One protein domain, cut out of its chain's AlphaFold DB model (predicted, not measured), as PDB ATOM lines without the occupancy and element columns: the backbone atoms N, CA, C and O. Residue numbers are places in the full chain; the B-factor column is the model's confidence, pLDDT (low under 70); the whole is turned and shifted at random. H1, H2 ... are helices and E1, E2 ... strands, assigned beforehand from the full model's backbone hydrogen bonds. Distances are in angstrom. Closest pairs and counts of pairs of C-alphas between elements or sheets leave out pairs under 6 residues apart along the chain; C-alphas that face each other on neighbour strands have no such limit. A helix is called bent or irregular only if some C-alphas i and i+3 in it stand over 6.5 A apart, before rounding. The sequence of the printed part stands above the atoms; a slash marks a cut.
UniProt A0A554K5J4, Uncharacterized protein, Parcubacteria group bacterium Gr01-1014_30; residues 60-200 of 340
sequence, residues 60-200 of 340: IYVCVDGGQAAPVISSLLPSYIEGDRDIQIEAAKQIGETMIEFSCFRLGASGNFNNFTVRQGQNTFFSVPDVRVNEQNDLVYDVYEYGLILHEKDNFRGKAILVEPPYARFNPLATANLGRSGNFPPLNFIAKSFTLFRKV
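Overview. This is residues 60 to 200 of the 340 residues of an uncharacterized protein of Parcubacteria group bacterium Gr01-1014_30 (UniProt A0A554K5J4). What would one see first in this model? Two sheets lie one behind the other, the larger E7 E6 E8 and the smaller E2 E1 E3, and a helical hairpin, H1 and H2, covers the smaller sheet on the side away from the larger one. E3 runs on into E4 and E5 into E6, which places the strand hairpin E4 and E5 at one end of the long axis, while residues 169 to 177, of which 172 to 175 belong to H3, stick out from the body. What is it made of? The 141 printed residues hold three named helices and eight named strands, in the order E1 H1 H2 E2 E3 E4 E5 E6 E7 H3 E8, and the class is mixed, with antiparallel sheets. It is compact, with a radius of gyration of the C-alphas of 15.5 A and spans of 47 by 31 by 30 A.

Arrangement. How is the larger sheet built? It runs E7, residues 157 to 163, E6, residues 146 to 153, and E8, residues 193 to 199, its neighbours antiparallel, with N 150 and O 161 at 2.9 A and N 149 and O 195 at 2.8 A, within hydrogen-bond range. E6 and E7 form a hairpin; E7, H3, residues 172 to 175, and E8 make a split strand-helix-strand unit, two strands running the same way with E6 between them, and its crossover is right-handed. Residues 111 to 112 pair antiparallel with residues 193 to 194 of E8. How do the other strands pair? The second sheet runs E2, residues 104 to 106, E1, residues 60 to 63, and E3, residues 125 to 128, its neighbours antiparallel, with N 62 and O 105 at 2.9 A and N 61 and O 126 at 2.8 A. E4, residues 130 to 133, and E5, residues 139 to 143, form an antiparallel hairpin, with N 140 and O 132 at 2.8 A. The closest C-alphas of E1 and E6 are those of Ile 60 and Tyr 146, 6.6 A apart. Where are the long helices? H1, residues 69 to 82, and H2, residues 85 to 101, form a helical hairpin: they touch, closest at the C-alphas of Tyr 80 and Gln 88, 4.4 A, at a shallow tilt of 18 degrees, opposite ways. H1 is on the sheet E2 E1 E3 at a height over the sheet of 9.5 A and runs along the strands, at 7 degrees to E3 on the local plane. H2 is on this sheet too, and the arrangement is two layers, helices on one face of a sheet. What do the helix backbones show? In H2 every O i to N i+4 pair is within hydrogen-bond range, in H1 8 of 10 are, and H3 is too short for such a pair.

Along the chain. Where do the printed elements begin and end? E1 begins at C-alpha 60, at (33.646, 53.247, 40.893), and E8 ends at C-alpha 199, at (37.631, 55.939, 52.547). Which elements are long? H2 measures 24.2 A from first to last C-alpha, E6 21.7 A, H1 20.4 A, E8 19.8 A and E7 16.1 A. H1 is irregular, but only just: C-alphas 75 and 78 are 6.8 A apart.

Size, cuts and confidence. How far does it reach? The two C-alphas farthest apart are those of Gln 136 and Gly 158, 48.2 A, and the printed part has no cut. Which links are long? E2 to E3, with 18 residues, and H3 to E8, with 17, are long. Where is confidence low? The mean pLDDT of the printed part is 80.6, and residue 66, residues 139 to 142 and residues 166 to 185 are under 70.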
ATOM      1  N   ILE A  60      34.846  54.018  41.196       92.31
ATOM      2  CA  ILE A  60      33.646  53.247  40.893       92.31
ATOM      3  C   ILE A  60      33.182  53.606  39.496       92.31
ATOM      4  O   ILE A  60      33.070  54.783  39.154       92.31
ATOM      5  N   TYR A  61      32.911  52.587  38.700       92.81
ATOM      6  CA  TYR A  61      32.414  52.708  37.343       92.81
ATOM      7  C   TYR A  61      31.001  52.164  37.274       92.81
ATOM      8  O   TYR A  61      30.699  51.155  37.905       92.81
ATOM      9  N   VAL A  62      30.150  52.825  36.495       91.69
ATOM     10  CA  VAL A  62      28.781  52.387  36.211       91.69
ATOM     11  C   VAL A  62      28.592  52.317  34.703       91.69
ATOM     12  O   VAL A  62      29.076  53.179  33.978       91.69
ATOM     13  N   CYS A  63      27.891  51.292  34.237       90.62
ATOM     14  CA  CYS A  63      27.622  50.990  32.837       90.62
ATOM     15  C   CYS A  63      26.114  51.047  32.572       90.62
ATOM     16  O   CYS A  63      25.330  50.528  33.364       90.62
ATOM     17  N   VAL A  64      25.686  51.651  31.463       85.44
ATOM     18  CA  VAL A  64      24.252  51.866  31.174       85.44
ATOM     19  C   VAL A  64      23.521  50.552  30.877       85.44
ATOM     20  O   VAL A  64      22.455  50.304  31.436       85.44
ATOM     21  N   ASP A  65      24.136  49.679  30.077       74.88
ATOM     22  CA  ASP A  65      23.554  48.404  29.625       74.88
ATOM     23  C   ASP A  65      24.271  47.182  30.243       74.88
ATOM     24  O   ASP A  65      24.194  46.046  29.773       74.88
ATOM     25  N   GLY A  66      25.006  47.424  31.331       63.28
ATOM     26  CA  GLY A  66      26.154  46.617  31.735       63.28
ATOM     27  C   GLY A  66      25.882  45.372  32.565       63.28
ATOM     28  O   GLY A  66      26.809  44.914  33.226       63.28
ATOM     29  N   GLY A  67      24.679  44.788  32.520       73.19
ATOM     30  CA  GLY A  67      24.431  43.508  33.203       73.19
ATOM     31  C   GLY A  67      25.448  42.415  32.820       73.19
ATOM     32  O   GLY A  67      25.713  41.522  33.619       73.19
ATOM     33  N   GLN A  68      26.048  42.521  31.626       83.12
ATOM     34  CA  GLN A  68      27.138  41.665  31.139       83.12
ATOM     35  C   GLN A  68      28.538  42.293  31.280       83.12
ATOM     36  O   GLN A  68      29.520  41.562  31.378       83.12
ATOM     37  N   ALA A  69      28.640  43.625  31.352       86.62
ATOM     38  CA  ALA A  69      29.916  44.332  31.458       86.62
ATOM     39  C   ALA A  69      30.641  44.006  32.765       86.62
ATOM     40  O   ALA A  69      31.815  43.644  32.754       86.62
ATOM     41  N   ALA A  70      29.939  44.109  33.900       83.81
ATOM     42  CA  ALA A  70      30.570  43.933  35.204       83.81
ATOM     43  C   ALA A  70      31.167  42.523  35.389       83.81
ATOM     44  O   ALA A  70      32.303  42.448  35.855       83.81
ATOM     45  N   PRO A  71      30.500  41.412  35.000       83.56
ATOM     46  CA  PRO A  71      31.114  40.083  35.013       83.56
ATOM     47  C   PRO A  71      32.377  39.964  34.152       83.56
ATOM     48  O   PRO A  71      33.373  39.422  34.631       83.56
ATOM     49  N   VAL A  72      32.358  40.491  32.921       89.19
ATOM     50  CA  VAL A  72      33.513  40.450  32.006       89.19
ATOM     51  C   VAL A  72      34.677  41.237  32.603       89.19
ATOM     52  O   VAL A  72      35.755  40.684  32.801       89.19
ATOM     53  N   ILE A  73      34.443  42.487  33.004       89.50
ATOM     54  CA  ILE A  73      35.477  43.342  33.598       89.50
ATOM     55  C   ILE A  73      36.007  42.737  34.900       89.50
ATOM     56  O   ILE A  73      37.215  42.695  35.110       89.50
ATOM     57  N   SER A  74      35.131  42.188  35.747       83.38
ATOM     58  CA  SER A  74      35.546  41.516  36.985       83.38
ATOM     59  C   SER A  74      36.457  40.318  36.726       83.38
ATOM     60  O   SER A  74      37.338  40.052  37.535       83.38
ATOM     61  N   SER A  75      36.267  39.601  35.614       86.94
ATOM     62  CA  SER A  75      37.146  38.489  35.232       86.94
ATOM     63  C   SER A  75      38.510  38.947  34.702       86.94
ATOM     64  O   SER A  75      39.482  38.208  34.823       86.94
ATOM     65  N   LEU A  76      38.594  40.171  34.170       90.62
ATOM     66  CA  LEU A  76      39.822  40.773  33.644       90.62
ATOM     67  C   LEU A  76      40.619  41.541  34.709       90.62
ATOM     68  O   LEU A  76      41.830  41.698  34.568       90.62
ATOM     69  N   LEU A  77      39.965  42.008  35.780       87.81
ATOM     70  CA  LEU A  77      40.602  42.787  36.849       87.81
ATOM     71  C   LEU A  77      41.807  42.081  37.499       87.81
ATOM     72  O   LEU A  77      42.832  42.744  37.634       87.81
ATOM     73  N   PRO A  78      41.770  40.778  37.844       87.75
ATOM     74  CA  PRO A  78      42.946  40.091  38.383       87.75
ATOM     75  C   PRO A  78      44.140  40.127  37.425       87.75
ATOM     76  O   PRO A  78      45.256  40.412  37.841       87.75
ATOM     77  N   SER A  79      43.910  39.922  36.123       89.62
ATOM     78  CA  SER A  79      44.960  40.023  35.101       89.62
ATOM     79  C   SER A  79      45.491  41.449  34.946       89.62
ATOM     80  O   SER A  79      46.686  41.634  34.740       89.62
ATOM     81  N   TYR A  80      44.626  42.456  35.080       86.88
ATOM     82  CA  TYR A  80      45.024  43.865  35.068       86.88
ATOM     83  C   TYR A  80      45.848  44.268  36.302       86.88
ATOM     84  O   TYR A  80      46.739  45.107  36.192       86.88
ATOM     85  N   ILE A  81      45.562  43.688  37.468       83.69
ATOM     86  CA  ILE A  81      46.223  44.028  38.733       83.69
ATOM     87  C   ILE A  81      47.521  43.229  38.904       83.69
ATOM     88  O   ILE A  81      48.583  43.804  39.125       83.69
ATOM     89  N   GLU A  82      47.444  41.903  38.795       84.00
ATOM     90  CA  GLU A  82      48.504  40.966  39.197       84.00
ATOM     91  C   GLU A  82      49.293  40.395  38.010       84.00
ATOM     92  O   GLU A  82      50.316  39.740  38.207       84.00
ATOM     93  N   GLY A  83      48.819  40.605  36.776       86.00
ATOM     94  CA  GLY A  83      49.469  40.090  35.572       86.00
ATOM     95  C   GLY A  83      50.867  40.670  35.351       86.00
ATOM     96  O   GLY A  83      51.220  41.726  35.876       86.00
ATOM     97  N   ASP A  84      51.666  39.996  34.522       87.94
ATOM     98  CA  ASP A  84      52.871  40.618  33.979       87.94
ATOM     99  C   ASP A  84      52.517  41.791  33.051       87.94
ATOM    100  O   ASP A  84      51.356  42.043  32.726       87.94
ATOM    101  N   ARG A  85      53.534  42.527  32.604       81.88
ATOM    102  CA  ARG A  85      53.343  43.738  31.804       81.88
ATOM    103  C   ARG A  85      52.485  43.513  30.552       81.88
ATOM    104  O   ARG A  85      51.637  44.353  30.257       81.88
ATOM    105  N   ASP A  86      52.704  42.427  29.820       87.06
ATOM    106  CA  ASP A  86      51.999  42.175  28.561       87.06
ATOM    107  C   ASP A  86      50.549  41.750  28.834       87.06
ATOM    108  O   ASP A  86      49.622  42.228  28.172       87.06
ATOM    109  N   ILE A  87      50.336  40.942  29.878       90.50
ATOM    110  CA  ILE A  87      49.007  40.550  30.362       90.50
ATOM    111  C   ILE A  87      48.218  41.770  30.852       90.50
ATOM    112  O   ILE A  87      47.040  41.903  30.525       90.50
ATOM    113  N   GLN A  88      48.847  42.683  31.597       85.50
ATOM    114  CA  GLN A  88      48.203  43.902  32.092       85.50
ATOM    115  C   GLN A  88      47.769  44.821  30.949       85.50
ATOM    116  O   GLN A  88      46.669  45.371  30.994       85.50
ATOM    117  N   ILE A  89      48.609  44.985  29.920       85.31
ATOM    118  CA  ILE A  89      48.289  45.805  28.741       85.31
ATOM    119  C   ILE A  89      47.094  45.212  27.991       85.31
ATOM    120  O   ILE A  89      46.163  45.945  27.651       85.31
ATOM    121  N   GLU A  90      47.095  43.899  27.760       91.00
ATOM    122  CA  GLU A  90      45.996  43.228  27.068       91.00
ATOM    123  C   GLU A  90      44.703  43.261  27.899       91.00
ATOM    124  O   GLU A  90      43.640  43.588  27.371       91.00
ATOM    125  N   ALA A  91      44.783  43.034  29.213       90.50
ATOM    126  CA  ALA A  91      43.637  43.150  30.113       90.50
ATOM    127  C   ALA A  91      43.081  44.582  30.145       90.50
ATOM    128  O   ALA A  91      41.873  44.775  30.018       90.50
ATOM    129  N   ALA A  92      43.938  45.603  30.245       89.62
ATOM    130  CA  ALA A  92      43.526  47.008  30.212       89.62
ATOM    131  C   ALA A  92      42.838  47.369  28.890       89.62
ATOM    132  O   ALA A  92      41.828  48.074  28.889       89.62
ATOM    133  N   LYS A  93      43.362  46.864  27.767       90.75
ATOM    134  CA  LYS A  93      42.762  47.042  26.444       90.75
ATOM    135  C   LYS A  93      41.371  46.412  26.382       90.75
ATOM    136  O   LYS A  93      40.425  47.103  26.013       90.75
ATOM    137  N   GLN A  94      41.227  45.156  26.802       93.44
ATOM    138  CA  GLN A  94      39.937  44.458  26.806       93.44
ATOM    139  C   GLN A  94      38.923  45.115  27.750       93.44
ATOM    140  O   GLN A  94      37.749  45.247  27.400       93.44
ATOM    141  N   ILE A  95      39.358  45.586  28.923       92.06
ATOM    142  CA  ILE A  95      38.494  46.353  29.828       92.06
ATOM    143  C   ILE A  95      38.069  47.665  29.162       92.06
ATOM    144  O   ILE A  95      36.885  47.986  29.182       92.06
ATOM    145  N   GLY A  96      38.989  48.394  28.524       91.88
ATOM    146  CA  GLY A  96      38.678  49.622  27.791       91.88
ATOM    147  C   GLY A  96      37.676  49.404  26.652       91.88
ATOM    148  O   GLY A  96      36.708  50.154  26.540       91.88
ATOM    149  N   GLU A  97      37.858  48.352  25.852       93.12
ATOM    150  CA  GLU A  97      36.921  47.948  24.795       93.12
ATOM    151  C   GLU A  97      35.540  47.607  25.376       93.12
ATOM    152  O   GLU A  97      34.533  48.136  24.906       93.12
ATOM    153  N   THR A  98      35.496  46.829  26.463       92.44
ATOM    154  CA  THR A  98      34.253  46.489  27.180       92.44
ATOM    155  C   THR A  98      33.571  47.745  27.733       92.44
ATOM    156  O   THR A  98      32.357  47.911  27.637       92.44
ATOM    157  N   MET A  99      34.334  48.683  28.295       92.62
ATOM    158  CA  MET A  99      33.791  49.937  28.815       92.62
ATOM    159  C   MET A  99      33.176  50.805  27.716       92.62
ATOM    160  O   MET A  99      32.145  51.432  27.954       92.62
ATOM    161  N   ILE A 100      33.777  50.834  26.523       91.94
ATOM    162  CA  ILE A 100      33.222  51.532  25.357       91.94
ATOM    163  C   ILE A 100      31.943  50.833  24.885       91.94
ATOM    164  O   ILE A 100      30.928  51.502  24.692       91.94
ATOM    165  N   GLU A 101      31.970  49.505  24.750       93.25
ATOM    166  CA  GLU A 101      30.826  48.699  24.306       93.25
ATOM    167  C   GLU A 101      29.595  48.905  25.200       93.25
ATOM    168  O   GLU A 101      28.494  49.137  24.700       93.25
ATOM    169  N   PHE A 102      29.780  48.895  26.522       91.19
ATOM    170  CA  PHE A 102      28.686  49.001  27.496       91.19
ATOM    171  C   PHE A 102      28.458  50.416  28.046       91.19
ATOM    172  O   PHE A 102      27.704  50.590  29.012       91.19
ATOM    173  N   SER A 103      29.086  51.430  27.438       92.75
ATOM    174  CA  SER A 103      28.970  52.840  27.839       92.75
ATOM    175  C   SER A 103      29.213  53.048  29.341       92.75
ATOM    176  O   SER A 103      28.382  53.609  30.059       92.75
ATOM    177  N   CYS A 104      30.344  52.547  29.832       92.62
ATOM    178  CA  CYS A 104      30.753  52.673  31.223       92.62
ATOM    179  C   CYS A 104      31.458  54.010  31.481       92.62
ATOM    180  O   CYS A 104      32.326  54.430  30.719       92.62
ATOM    181  N   PHE A 105      31.145  54.657  32.599       93.19
ATOM    182  CA  PHE A 105      31.791  55.898  33.034       93.19
ATOM    183  C   PHE A 105      32.143  55.830  34.518       93.19
ATOM    184  O   PHE A 105      31.466  55.190  35.326       93.19
ATOM    185  N   ARG A 106      33.234  56.511  34.870       94.56
ATOM    186  CA  ARG A 106      33.693  56.665  36.250       94.56
ATOM    187  C   ARG A 106      32.800  57.661  36.977       94.56
ATOM    188  O   ARG A 106      32.542  58.753  36.473       94.56
ATOM    189  N   LEU A 107      32.382  57.318  38.186       94.38
ATOM    190  CA  LEU A 107      31.728  58.248  39.093       94.38
ATOM    191  C   LEU A 107      32.788  59.154  39.727       94.38
ATOM    192  O   LEU A 107      33.719  58.668  40.368       94.38
ATOM    193  N   GLY A 108      32.655  60.467  39.528       94.94
ATOM    194  CA  GLY A 108      33.576  61.465  40.087       94.94
ATOM    195  C   GLY A 108      33.067  62.175  41.346       94.94
ATOM    196  O   GLY A 108      33.874  62.673  42.122       94.94
ATOM    197  N   ALA A 109      31.749  62.226  41.546       96.00
ATOM    198  CA  ALA A 109      31.077  62.891  42.665       96.00
ATOM    199  C   ALA A 109      29.667  62.308  42.840       96.00
ATOM    200  O   ALA A 109      29.164  61.676  41.911       96.00
ATOM    201  N   SER A 110      29.023  62.532  43.989       95.81
ATOM    202  CA  SER A 110      27.624  62.137  44.215       95.81
ATOM    203  C   SER A 110      26.654  62.859  43.271       95.81
ATOM    204  O   SER A 110      26.849  64.030  42.942       95.81
ATOM    205  N   GLY A 111      25.567  62.200  42.864       95.81
ATOM    206  CA  GLY A 111      24.567  62.833  42.002       95.81
ATOM    207  C   GLY A 111      23.378  61.954  41.625       95.81
ATOM    208  O   GLY A 111      23.193  60.858  42.148       95.81
ATOM    209  N   ASN A 112      22.568  62.458  40.691       95.75
ATOM    210  CA  ASN A 112      21.440  61.733  40.102       95.75
ATOM    211  C   ASN A 112      21.864  61.034  38.807       95.75
ATOM    212  O   ASN A 112      22.672  61.551  38.031       95.75
ATOM    213  N   PHE A 113      21.262  59.886  38.536       93.00
ATOM    214  CA  PHE A 113      21.358  59.206  37.256       93.00
ATOM    215  C   PHE A 113      20.342  59.825  36.284       93.00
ATOM    216  O   PHE A 113      19.227  59.346  36.117       93.00
ATOM    217  N   ASN A 114      20.709  60.946  35.657       87.62
ATOM    218  CA  ASN A 114      19.780  61.700  34.801       87.62
ATOM    219  C   ASN A 114      19.374  60.946  33.519       87.62
ATOM    220  O   ASN A 114      18.240  61.071  33.066       87.62
ATOM    221  N   ASN A 115      20.298  60.179  32.928       82.56
ATOM    222  CA  ASN A 115      20.136  59.581  31.590       82.56
ATOM    223  C   ASN A 115      20.221  58.049  31.578       82.56
ATOM    224  O   ASN A 115      20.187  57.434  30.517       82.56
ATOM    225  N   PHE A 116      20.353  57.424  32.743       84.44
ATOM    226  CA  PHE A 116      20.330  55.976  32.888       84.44
ATOM    227  C   PHE A 116      19.780  55.633  34.267       84.44
ATOM    228  O   PHE A 116      19.647  56.494  35.124       84.44
ATOM    229  N   THR A 117      19.432  54.376  34.490       80.81
ATOM    230  CA  THR A 117      18.975  53.908  35.799       80.81
ATOM    231  C   THR A 117      19.659  52.597  36.091       80.81
ATOM    232  O   THR A 117      19.682  51.725  35.219       80.81
ATOM    233  N   VAL A 118      20.146  52.418  37.312       85.19
ATOM    234  CA  VAL A 118      20.639  51.110  37.732       85.19
ATOM    235  C   VAL A 118      19.421  50.248  38.052       85.19
ATOM    236  O   VAL A 118      18.705  50.490  39.027       85.19
ATOM    237  N   ARG A 119      19.126  49.289  37.171       83.25
ATOM    238  CA  ARG A 119      17.923  48.459  37.272       83.25
ATOM    239  C   ARG A 119      18.086  47.372  38.330       83.25
ATOM    240  O   ARG A 119      19.165  46.817  38.528       83.25
ATOM    241  N   GLN A 120      16.963  47.020  38.947       80.06
ATOM    242  CA  GLN A 120      16.853  45.874  39.842       80.06
ATOM    243  C   GLN A 120      17.390  44.596  39.175       80.06
ATOM    244  O   GLN A 120      17.033  44.275  38.041       80.06
ATOM    245  N   GLY A 121      18.245  43.868  39.894       74.44
ATOM    246  CA  GLY A 121      18.817  42.594  39.443       74.44
ATOM    247  C   GLY A 121      19.923  42.686  38.384       74.44
ATOM    248  O   GLY A 121      20.363  41.644  37.905       74.44
ATOM    249  N   GLN A 122      20.389  43.885  38.017       77.44
ATOM    250  CA  GLN A 122      21.531  44.056  37.116       77.44
ATOM    251  C   GLN A 122      22.750  44.579  37.885       77.44
ATOM    252  O   GLN A 122      22.697  45.636  38.508       77.44
ATOM    253  N   ASN A 123      23.866  43.851  37.808       71.81
ATOM    254  CA  ASN A 123      25.159  44.324  38.299       71.81
ATOM    255  C   ASN A 123      25.755  45.252  37.242       71.81
ATOM    256  O   ASN A 123      26.427  44.793  36.326       71.81
ATOM    257  N   THR A 124      25.458  46.545  37.324       84.88
ATOM    258  CA  THR A 124      25.908  47.517  36.317       84.88
ATOM    259  C   THR A 124      27.137  48.310  36.742       84.88
ATOM    260  O   THR A 124      27.513  49.248  36.048       84.88
ATOM    261  N   PHE A 125      27.755  47.991  37.875       88.06
ATOM    262  CA  PHE A 125      28.876  48.756  38.398       88.06
ATOM    263  C   PHE A 125      29.992  47.851  38.913       88.06
ATOM    264  O   PHE A 125      29.762  46.702  39.292       88.06
ATOM    265  N   PHE A 126      31.209  48.380  38.907       87.81
ATOM    266  CA  PHE A 126      32.411  47.711  39.392       87.81
ATOM    267  C   PHE A 126      33.378  48.746  39.969       87.81
ATOM    268  O   PHE A 126      33.278  49.943  39.694       87.81
ATOM    269  N   SER A 127      34.314  48.285  40.787       88.38
ATOM    270  CA  SER A 127      35.344  49.123  41.395       88.38
ATOM    271  C   SER A 127      36.710  48.773  40.830       88.38
ATOM    272  O   SER A 127      37.078  47.601  40.811       88.38
ATOM    273  N   VAL A 128      37.466  49.788  40.434       88.19
ATOM    274  CA  VAL A 128      38.880  49.668  40.075       88.19
ATOM    275  C   VAL A 128      39.699  50.150  41.275       88.19
ATOM    276  O   VAL A 128      39.479  51.287  41.713       88.19
ATOM    277  N   PRO A 129      40.589  49.320  41.845       86.25
ATOM    278  CA  PRO A 129      41.411  49.728  42.976       86.25
ATOM    279  C   PRO A 129      42.470  50.755  42.566       86.25
ATOM    280  O   PRO A 129      42.782  50.921  41.386       86.25
ATOM    281  N   ASP A 130      43.023  51.447  43.561       84.50
ATOM    282  CA  ASP A 130      44.241  52.227  43.368       84.50
ATOM    283  C   ASP A 130      45.447  51.289  43.401       84.50
ATOM    284  O   ASP A 130      45.695  50.633  44.413       84.50
ATOM    285  N   VAL A 131      46.170  51.213  42.283       79.88
ATOM    286  CA  VAL A 131      47.347  50.355  42.138       79.88
ATOM    287  C   VAL A 131      48.583  51.203  42.399       79.88
ATOM    288  O   VAL A 131      48.971  52.034  41.572       79.88
ATOM    289  N   ARG A 132      49.209  50.995  43.557       77.88
ATOM    290  CA  ARG A 132      50.445  51.681  43.938       77.88
ATOM    291  C   ARG A 132      51.632  50.754  43.778       77.88
ATOM    292  O   ARG A 132      51.543  49.548  43.983       77.88
ATOM    293  N   VAL A 133      52.761  51.345  43.423       76.56
ATOM    294  CA  VAL A 133      54.041  50.657  43.314       76.56
ATOM    295  C   VAL A 133      54.975  51.296  44.337       76.56
ATOM    296  O   VAL A 133      55.028  52.525  44.418       76.56
ATOM    297  N   ASN A 134      55.656  50.497  45.157       80.25
ATOM    298  CA  ASN A 134      56.658  51.029  46.085       80.25
ATOM    299  C   ASN A 134      57.975  51.377  45.377       80.25
ATOM    300  O   ASN A 134      58.151  51.172  44.177       80.25
ATOM    301  N   GLU A 135      58.932  51.882  46.154       82.88
ATOM    302  CA  GLU A 135      60.287  52.189  45.687       82.88
ATOM    303  C   GLU A 135      61.033  50.960  45.134       82.88
ATOM    304  O   GLU A 135      61.954  51.110  44.335       82.88
ATOM    305  N   GLN A 136      60.634  49.748  45.529       85.25
ATOM    306  CA  GLN A 136      61.204  48.476  45.076       85.25
ATOM    307  C   GLN A 136      60.546  47.951  43.789       85.25
ATOM    308  O   GLN A 136      60.930  46.897  43.290       85.25
ATOM    309  N   ASN A 137      59.605  48.708  43.219       76.94
ATOM    310  CA  ASN A 137      58.795  48.312  42.074       76.94
ATOM    311  C   ASN A 137      57.861  47.110  42.340       76.94
ATOM    312  O   ASN A 137      57.340  46.508  41.400       76.94
ATOM    313  N   ASP A 138      57.606  46.796  43.610       78.00
ATOM    314  CA  ASP A 138      56.583  45.841  44.013       78.00
ATOM    315  C   ASP A 138      55.222  46.538  44.079       78.00
ATOM    316  O   ASP A 138      55.096  47.694  44.503       78.00
ATOM    317  N   LEU A 139      54.179  45.814  43.684       68.12
ATOM    318  CA  LEU A 139      52.800  46.253  43.847       68.12
ATOM    319  C   LEU A 139      52.472  46.322  45.344       68.12
ATOM    320  O   LEU A 139      52.457  45.307  46.041       68.12
ATOM    321  N   VAL A 140      52.206  47.526  45.846       66.88
ATOM    322  CA  VAL A 140      51.787  47.762  47.229       66.88
ATOM    323  C   VAL A 140      50.292  48.018  47.246       66.88
ATOM    324  O   VAL A 140      49.848  49.148  47.107       66.88
ATOM    325  N   TYR A 141      49.576  46.908  47.431       62.88
ATOM    326  CA  TYR A 141      48.165  46.734  47.792       62.88
ATOM    327  C   TYR A 141      47.099  47.549  47.035       62.88
ATOM    328  O   TYR A 141      47.086  48.776  47.030       62.88
ATOM    329  N   ASP A 142      46.082  46.822  46.562       63.69
ATOM    330  CA  ASP A 142      44.804  47.334  46.060       63.69
ATOM    331  C   ASP A 142      43.979  47.978  47.177       63.69
ATOM    332  O   ASP A 142      43.158  47.333  47.847       63.69
ATOM    333  N   VAL A 143      44.170  49.274  47.405       70.69
ATOM    334  CA  VAL A 143      43.278  49.993  48.311       70.69
ATOM    335  C   VAL A 143      42.026  50.356  47.527       70.69
ATOM    336  O   VAL A 143      42.008  51.254  46.684       70.69
ATOM    337  N   TYR A 144      40.946  49.638  47.813       78.88
ATOM    338  CA  TYR A 144      39.610  50.030  47.393       78.88
ATOM    339  C   TYR A 144      39.180  51.245  48.208       78.88
ATOM    340  O   TYR A 144      38.514  51.141  49.235       78.88
ATOM    341  N   GLU A 145      39.623  52.414  47.752       87.44
ATOM    342  CA  GLU A 145      39.389  53.678  48.441       87.44
ATOM    343  C   GLU A 145      37.966  54.194  48.265       87.44
ATOM    344  O   GLU A 145      37.594  55.124  48.959       87.44
ATOM    345  N   TYR A 146      37.159  53.650  47.356       91.31
ATOM    346  CA  TYR A 146      35.849  54.215  47.039       91.31
ATOM    347  C   TYR A 146      34.728  53.257  47.410       91.31
ATOM    348  O   TYR A 146      34.820  52.063  47.142       91.31
ATOM    349  N   GLY A 147      33.646  53.793  47.966       92.06
ATOM    350  CA  GLY A 147      32.383  53.086  48.143       92.06
ATOM    351  C   GLY A 147      31.214  53.876  47.561       92.06
ATOM    352  O   GLY A 147      31.347  55.048  47.193       92.06
ATOM    353  N   LEU A 148      30.073  53.207  47.422       93.31
ATOM    354  CA  LEU A 148      28.875  53.757  46.796       93.31
ATOM    355  C   LEU A 148      27.661  53.514  47.685       93.31
ATOM    356  O   LEU A 148      27.494  52.427  48.221       93.31
ATOM    357  N   ILE A 149      26.773  54.492  47.794       92.56
ATOM    358  CA  ILE A 149      25.421  54.293  48.321       92.56
ATOM    359  C   ILE A 149      24.465  54.556  47.174       92.56
ATOM    360  O   ILE A 149      24.504  55.626  46.576       92.56
ATOM    361  N   LEU A 150      23.625  53.586  46.845       92.62
ATOM    362  CA  LEU A 150      22.614  53.719  45.802       92.62
ATOM    363  C   LEU A 150      21.272  54.062  46.436       92.62
ATOM    364  O   LEU A 150      20.902  53.432  47.419       92.62
ATOM    365  N   HIS A 151      20.543  55.011  45.850       92.81
ATOM    366  CA  HIS A 151      19.262  55.520  46.348       92.81
ATOM    367  C   HIS A 151      18.155  55.339  45.307       92.81
ATOM    368  O   HIS A 151      18.363  55.572  44.115       92.81
ATOM    369  N   GLU A 152      16.964  54.946  45.747       91.69
ATOM    370  CA  GLU A 152      15.788  54.650  44.915       91.69
ATOM    371  C   GLU A 152      15.225  55.879  44.190       91.69
ATOM    372  O   GLU A 152      14.695  55.773  43.082       91.69
ATOM    373  N   LYS A 153      15.311  57.060  44.808       91.56
ATOM    374  CA  LYS A 153      14.766  58.314  44.275       91.56
ATOM    375  C   LYS A 153      15.888  59.305  43.983       91.56
ATOM    376  O   LYS A 153      17.022  59.147  44.432       91.56
ATOM    377  N   ASP A 154      15.561  60.336  43.214       93.12
ATOM    378  CA  ASP A 154      16.467  61.453  42.959       93.12
ATOM    379  C   ASP A 154      16.782  62.219  44.250       93.12
ATOM    380  O   ASP A 154      15.971  62.265  45.182       93.12
ATOM    381  N   ASN A 155      17.935  62.884  44.261       91.19
ATOM    382  CA  ASN A 155      18.425  63.725  45.351       91.19
ATOM    383  C   ASN A 155      18.615  62.959  46.670       91.19
ATOM    384  O   ASN A 155      18.280  63.485  47.728       91.19
ATOM    385  N   PHE A 156      19.152  61.736  46.588       91.31
ATOM    386  CA  PHE A 156      19.558  60.904  47.730       91.31
ATOM    387  C   PHE A 156      18.392  60.510  48.650       91.31
ATOM    388  O   PHE A 156      18.497  60.572  49.868       91.31
ATOM    389  N   ARG A 157      17.241  60.154  48.059       87.00
ATOM    390  CA  ARG A 157      15.998  59.830  48.785       87.00
ATOM    391  C   ARG A 157      15.508  58.412  48.501       87.00
ATOM    392  O   ARG A 157      15.929  57.772  47.538       87.00
ATOM    393  N   GLY A 158      14.485  57.990  49.246       86.56
ATOM    394  CA  GLY A 158      13.884  56.665  49.104       86.56
ATOM    395  C   GLY A 158      14.748  55.595  49.754       86.56
ATOM    396  O   GLY A 158      15.633  55.907  50.547       86.56
ATOM    397  N   LYS A 159      14.511  54.335  49.384       87.69
ATOM    398  CA  LYS A 159      15.344  53.223  49.850       87.69
ATOM    399  C   LYS A 159      16.786  53.434  49.424       87.69
ATOM    400  O   LYS A 159      17.036  53.865  48.301       87.69
ATOM    401  N   ALA A 160      17.721  53.057  50.285       89.56
ATOM    402  CA  ALA A 160      19.130  53.075  49.943       89.56
ATOM    403  C   ALA A 160      19.816  51.751  50.267       89.56
ATOM    404  O   ALA A 160      19.331  50.956  51.070       89.56
ATOM    405  N   ILE A 161      20.949  51.515  49.613       87.00
ATOM    406  CA  ILE A 161      21.821  50.378  49.884       87.00
ATOM    407  C   ILE A 161      23.274  50.815  49.795       87.00
ATOM    408  O   ILE A 161      23.685  51.474  48.838       87.00
ATOM    409  N   LEU A 162      24.044  50.443  50.812       87.00
ATOM    410  CA  LEU A 162      25.482  50.631  50.834       87.00
ATOM    411  C   LEU A 162      26.163  49.515  50.040       87.00
ATOM    412  O   LEU A 162      25.842  48.335  50.175       87.00
ATOM    413  N   VAL A 163      27.122  49.912  49.221       85.69
ATOM    414  CA  VAL A 163      27.892  49.060  48.335       85.69
ATOM    415  C   VAL A 163      29.378  49.349  48.550       85.69
ATOM    416  O   VAL A 163      29.907  50.370  48.110       85.69
ATOM    417  N   GLU A 164      30.063  48.423  49.217       79.25
ATOM    418  CA  GLU A 164      31.488  48.538  49.533       79.25
ATOM    419  C   GLU A 164      32.319  47.484  48.791       79.25
ATOM    420  O   GLU A 164      32.036  46.284  48.896       79.25
ATOM    421  N   PRO A 165      33.364  47.900  48.058       70.19
ATOM    422  CA  PRO A 165      34.347  46.988  47.507       70.19
ATOM    423  C   PRO A 165      35.540  46.764  48.461       70.19
ATOM    424  O   PRO A 165      35.927  47.675  49.197       70.19
ATOM    425  N   PRO A 166      36.186  45.586  48.426       59.97
ATOM    426  CA  PRO A 166      35.640  44.278  48.101       59.97
ATOM    427  C   PRO A 166      35.054  43.658  49.383       59.97
ATOM    428  O   PRO A 166      35.673  43.690  50.446       59.97
ATOM    429  N   TYR A 167      33.912  42.983  49.283       48.25
ATOM    430  CA  TYR A 167      33.325  42.159  50.356       48.25
ATOM    431  C   TYR A 167      34.235  40.980  50.824       48.25
ATOM    432  O   TYR A 167      33.776  40.054  51.487       48.25
ATOM    433  N   ALA A 168      35.524  40.972  50.459       39.84
ATOM    434  CA  ALA A 168      36.422  39.820  50.433       39.84
ATOM    435  C   ALA A 168      37.560  39.842  51.474       39.84
ATOM    436  O   ALA A 168      38.478  39.032  51.376       39.84
ATOM    437  N   ARG A 169      37.537  40.709  52.497       40.19
ATOM    438  CA  ARG A 169      38.628  40.728  53.498       40.19
ATOM    439  C   ARG A 169      38.641  39.566  54.507       40.19
ATOM    440  O   ARG A 169      39.539  39.543  55.339       40.19
ATOM    441  N   PHE A 170      37.736  38.579  54.447       38.44
ATOM    442  CA  PHE A 170      37.648  37.560  55.511       38.44
ATOM    443  C   PHE A 170      37.960  36.098  55.170       38.44
ATOM    444  O   PHE A 170      37.939  35.286  56.095       38.44
ATOM    445  N   ASN A 171      38.302  35.708  53.932       36.03
ATOM    446  CA  ASN A 171      38.791  34.335  53.725       36.03
ATOM    447  C   ASN A 171      39.521  34.104  52.378       36.03
ATOM    448  O   ASN A 171      38.860  34.078  51.338       36.03
ATOM    449  N   PRO A 172      40.835  33.809  52.373       40.41
ATOM    450  CA  PRO A 172      41.562  33.341  51.184       40.41
ATOM    451  C   PRO A 172      41.050  31.996  50.631       40.41
ATOM    452  O   PRO A 172      41.349  31.624  49.503       40.41
ATOM    453  N   LEU A 173      40.260  31.245  51.409       38.22
ATOM    454  CA  LEU A 173      39.560  30.045  50.930       38.22
ATOM    455  C   LEU A 173      38.164  30.358  50.365       38.22
ATOM    456  O   LEU A 173      37.596  29.524  49.662       38.22
ATOM    457  N   ALA A 174      37.612  31.553  50.615       41.22
ATOM    458  CA  ALA A 174      36.410  32.017  49.919       41.22
ATOM    459  C   ALA A 174      36.747  32.609  48.545       41.22
ATOM    460  O   ALA A 174      35.937  32.478  47.637       41.22
ATOM    461  N   THR A 175      37.943  33.175  48.344       40.00
ATOM    462  CA  THR A 175      38.391  33.677  47.031       40.00
ATOM    463  C   THR A 175      38.555  32.567  45.989       40.00
ATOM    464  O   THR A 175      38.225  32.783  44.829       40.00
ATOM    465  N   ALA A 176      38.909  31.341  46.393       40.47
ATOM    466  CA  ALA A 176      38.952  30.185  45.487       40.47
ATOM    467  C   ALA A 176      37.563  29.745  44.968       40.47
ATOM    468  O   ALA A 176      37.465  29.166  43.889       40.47
ATOM    469  N   ASN A 177      36.481  30.059  45.695       34.84
ATOM    470  CA  ASN A 177      35.094  29.863  45.237       34.84
ATOM    471  C   ASN A 177      34.430  31.164  44.735       34.84
ATOM    472  O   ASN A 177      33.347  31.114  44.152       34.84
ATOM    473  N   LEU A 178      35.091  32.313  44.914       38.34
ATOM    474  CA  LEU A 178      34.712  33.633  44.398       38.34
ATOM    475  C   LEU A 178      35.546  34.025  43.167       38.34
ATOM    476  O   LEU A 178      35.709  35.205  42.875       38.34
ATOM    477  N   GLY A 179      35.938  33.050  42.340       34.91
ATOM    478  CA  GLY A 179      36.208  33.273  40.909       34.91
ATOM    479  C   GLY A 179      34.960  33.706  40.112       34.91
ATOM    480  O   GLY A 179      34.850  33.465  38.915       34.91
ATOM    481  N   ARG A 180      33.964  34.284  40.784       40.62
ATOM    482  CA  ARG A 180      32.671  34.726  40.276       40.62
ATOM    483  C   ARG A 180      32.363  36.018  41.005       40.62
ATOM    484  O   ARG A 180      32.312  35.987  42.229       40.62
ATOM    485  N   SER A 181      32.247  37.098  40.230       42.03
ATOM    486  CA  SER A 181      31.707  38.421  40.568       42.03
ATOM    487  C   SER A 181      31.373  38.624  42.042       42.03
ATOM    488  O   SER A 181      30.527  37.916  42.586       42.03
ATOM    489  N   GLY A 182      31.947  39.661  42.658       46.38
ATOM    490  CA  GLY A 182      31.349  40.268  43.843       46.38
ATOM    491  C   GLY A 182      29.880  40.544  43.534       46.38
ATOM    492  O   GLY A 182      29.548  41.521  42.872       46.38
ATOM    493  N   ASN A 183      29.010  39.602  43.897       49.97
ATOM    494  CA  ASN A 183      27.591  39.697  43.656       49.97
ATOM    495  C   ASN A 183      27.129  40.687  44.696       49.97
ATOM    496  O   ASN A 183      26.816  40.316  45.829       49.97
ATOM    497  N   PHE A 184      27.155  41.959  44.311       61.88
ATOM    498  CA  PHE A 184      26.405  42.966  45.020       61.88
ATOM    499  C   PHE A 184      25.001  42.399  45.235       61.88
ATOM    500  O   PHE A 184      24.456  41.760  44.322       61.88
ATOM    501  N   PRO A 185      24.445  42.534  46.448       65.75
ATOM    502  CA  PRO A 185      23.091  42.078  46.702       65.75
ATOM    503  C   PRO A 185      22.195  42.639  45.592       65.75
ATOM    504  O   PRO A 185      22.276  43.840  45.309       65.75
ATOM    505  N   PRO A 186      21.405  41.787  44.908       72.00
ATOM    506  CA  PRO A 186      20.595  42.244  43.796       72.00
ATOM    507  C   PRO A 186      19.726  43.387  44.298       72.00
ATOM    508  O   PRO A 186      19.007  43.241  45.290       72.00
ATOM    509  N   LEU A 187      19.825  44.530  43.625       81.88
ATOM    510  CA  LEU A 187      19.053  45.704  43.997       81.88
ATOM    511  C   LEU A 187      17.579  45.337  43.976       81.88
ATOM    512  O   LEU A 187      17.075  44.862  42.963       81.88
ATOM    513  N   ASN A 188      16.890  45.538  45.091       85.56
ATOM    514  CA  ASN A 188      15.451  45.322  45.198       85.56
ATOM    515  C   ASN A 188      14.642  46.574  44.808       85.56
ATOM    516  O   ASN A 188      13.430  46.605  45.013       85.56
ATOM    517  N   PHE A 189      15.312  47.591  44.263       89.69
ATOM    518  CA  PHE A 189      14.738  48.824  43.738       89.69
ATOM    519  C   PHE A 189      15.548  49.320  42.529       89.69
ATOM    520  O   PHE A 189      16.646  48.836  42.256       89.69
ATOM    521  N   ILE A 190      14.995  50.283  41.790       92.06
ATOM    522  CA  ILE A 190      15.703  50.984  40.712       92.06
ATOM    523  C   ILE A 190      16.431  52.166  41.337       92.06
ATOM    524  O   ILE A 190      15.769  53.044  41.886       92.06
ATOM    525  N   ALA A 191      17.761  52.205  41.265       93.19
ATOM    526  CA  ALA A 191      18.493  53.346  41.797       93.19
ATOM    527  C   ALA A 191      18.454  54.519  40.808       93.19
ATOM    528  O   ALA A 191      18.717  54.349  39.612       93.19
ATOM    529  N   LYS A 192      18.127  55.702  41.328       94.38
ATOM    530  CA  LYS A 192      18.021  56.973  40.598       94.38
ATOM    531  C   LYS A 192      19.046  58.010  41.033       94.38
ATOM    532  O   LYS A 192      19.338  58.927  40.279       94.38
ATOM    533  N   SER A 193      19.630  57.864  42.215       94.88
ATOM    534  CA  SER A 193      20.758  58.689  42.636       94.88
ATOM    535  C   SER A 193      21.762  57.876  43.435       94.88
ATOM    536  O   SER A 193      21.508  56.723  43.794       94.88
ATOM    537  N   PHE A 194      22.940  58.447  43.652       95.69
ATOM    538  CA  PHE A 194      24.035  57.762  44.313       95.69
ATOM    539  C   PHE A 194      24.894  58.723  45.130       95.69
ATOM    540  O   PHE A 194      25.186  59.836  44.697       95.69
ATOM    541  N   THR A 195      25.357  58.265  46.286       95.94
ATOM    542  CA  THR A 195      26.397  58.937  47.063       95.94
ATOM    543  C   THR A 195      27.709  58.205  46.850       95.94
ATOM    544  O   THR A 195      27.846  57.046  47.237       95.94
ATOM    545  N   LEU A 196      28.671  58.872  46.219       95.81
ATOM    546  CA  LEU A 196      30.038  58.377  46.120       95.81
ATOM    547  C   LEU A 196      30.786  58.806  47.380       95.81
ATOM    548  O   LEU A 196      30.652  59.947  47.815       95.81
ATOM    549  N   PHE A 197      31.596  57.931  47.959       95.00
ATOM    550  CA  PHE A 197      32.468  58.314  49.063       95.00
ATOM    551  C   PHE A 197      33.856  57.712  48.907       95.00
ATOM    552  O   PHE A 197      34.031  56.680  48.258       95.00
ATOM    553  N   ARG A 198      34.840  58.376  49.511       93.44
ATOM    554  CA  ARG A 198      36.228  57.928  49.571       93.44
ATOM    555  C   ARG A 198      36.610  57.605  51.011       93.44
ATOM    556  O   ARG A 198      36.478  58.458  51.879       93.44
ATOM    557  N   LYS A 199      37.084  56.394  51.269       90.75
ATOM    558  CA  LYS A 199      37.631  55.939  52.547       90.75
ATOM    559  C   LYS A 199      38.915  56.691  52.888       90.75
ATOM    560  O   LYS A 199      39.686  57.056  52.000       90.75
ATOM    561  N   VAL A 200      39.156  56.897  54.180       87.62
ATOM    562  CA  VAL A 200      40.411  57.484  54.669       87.62
ATOM    563  C   VAL A 200      41.443  56.363  54.873       87.62
ATOM    564  O   VAL A 200      41.142  55.427  55.614       87.62
TER     565      VAL A 200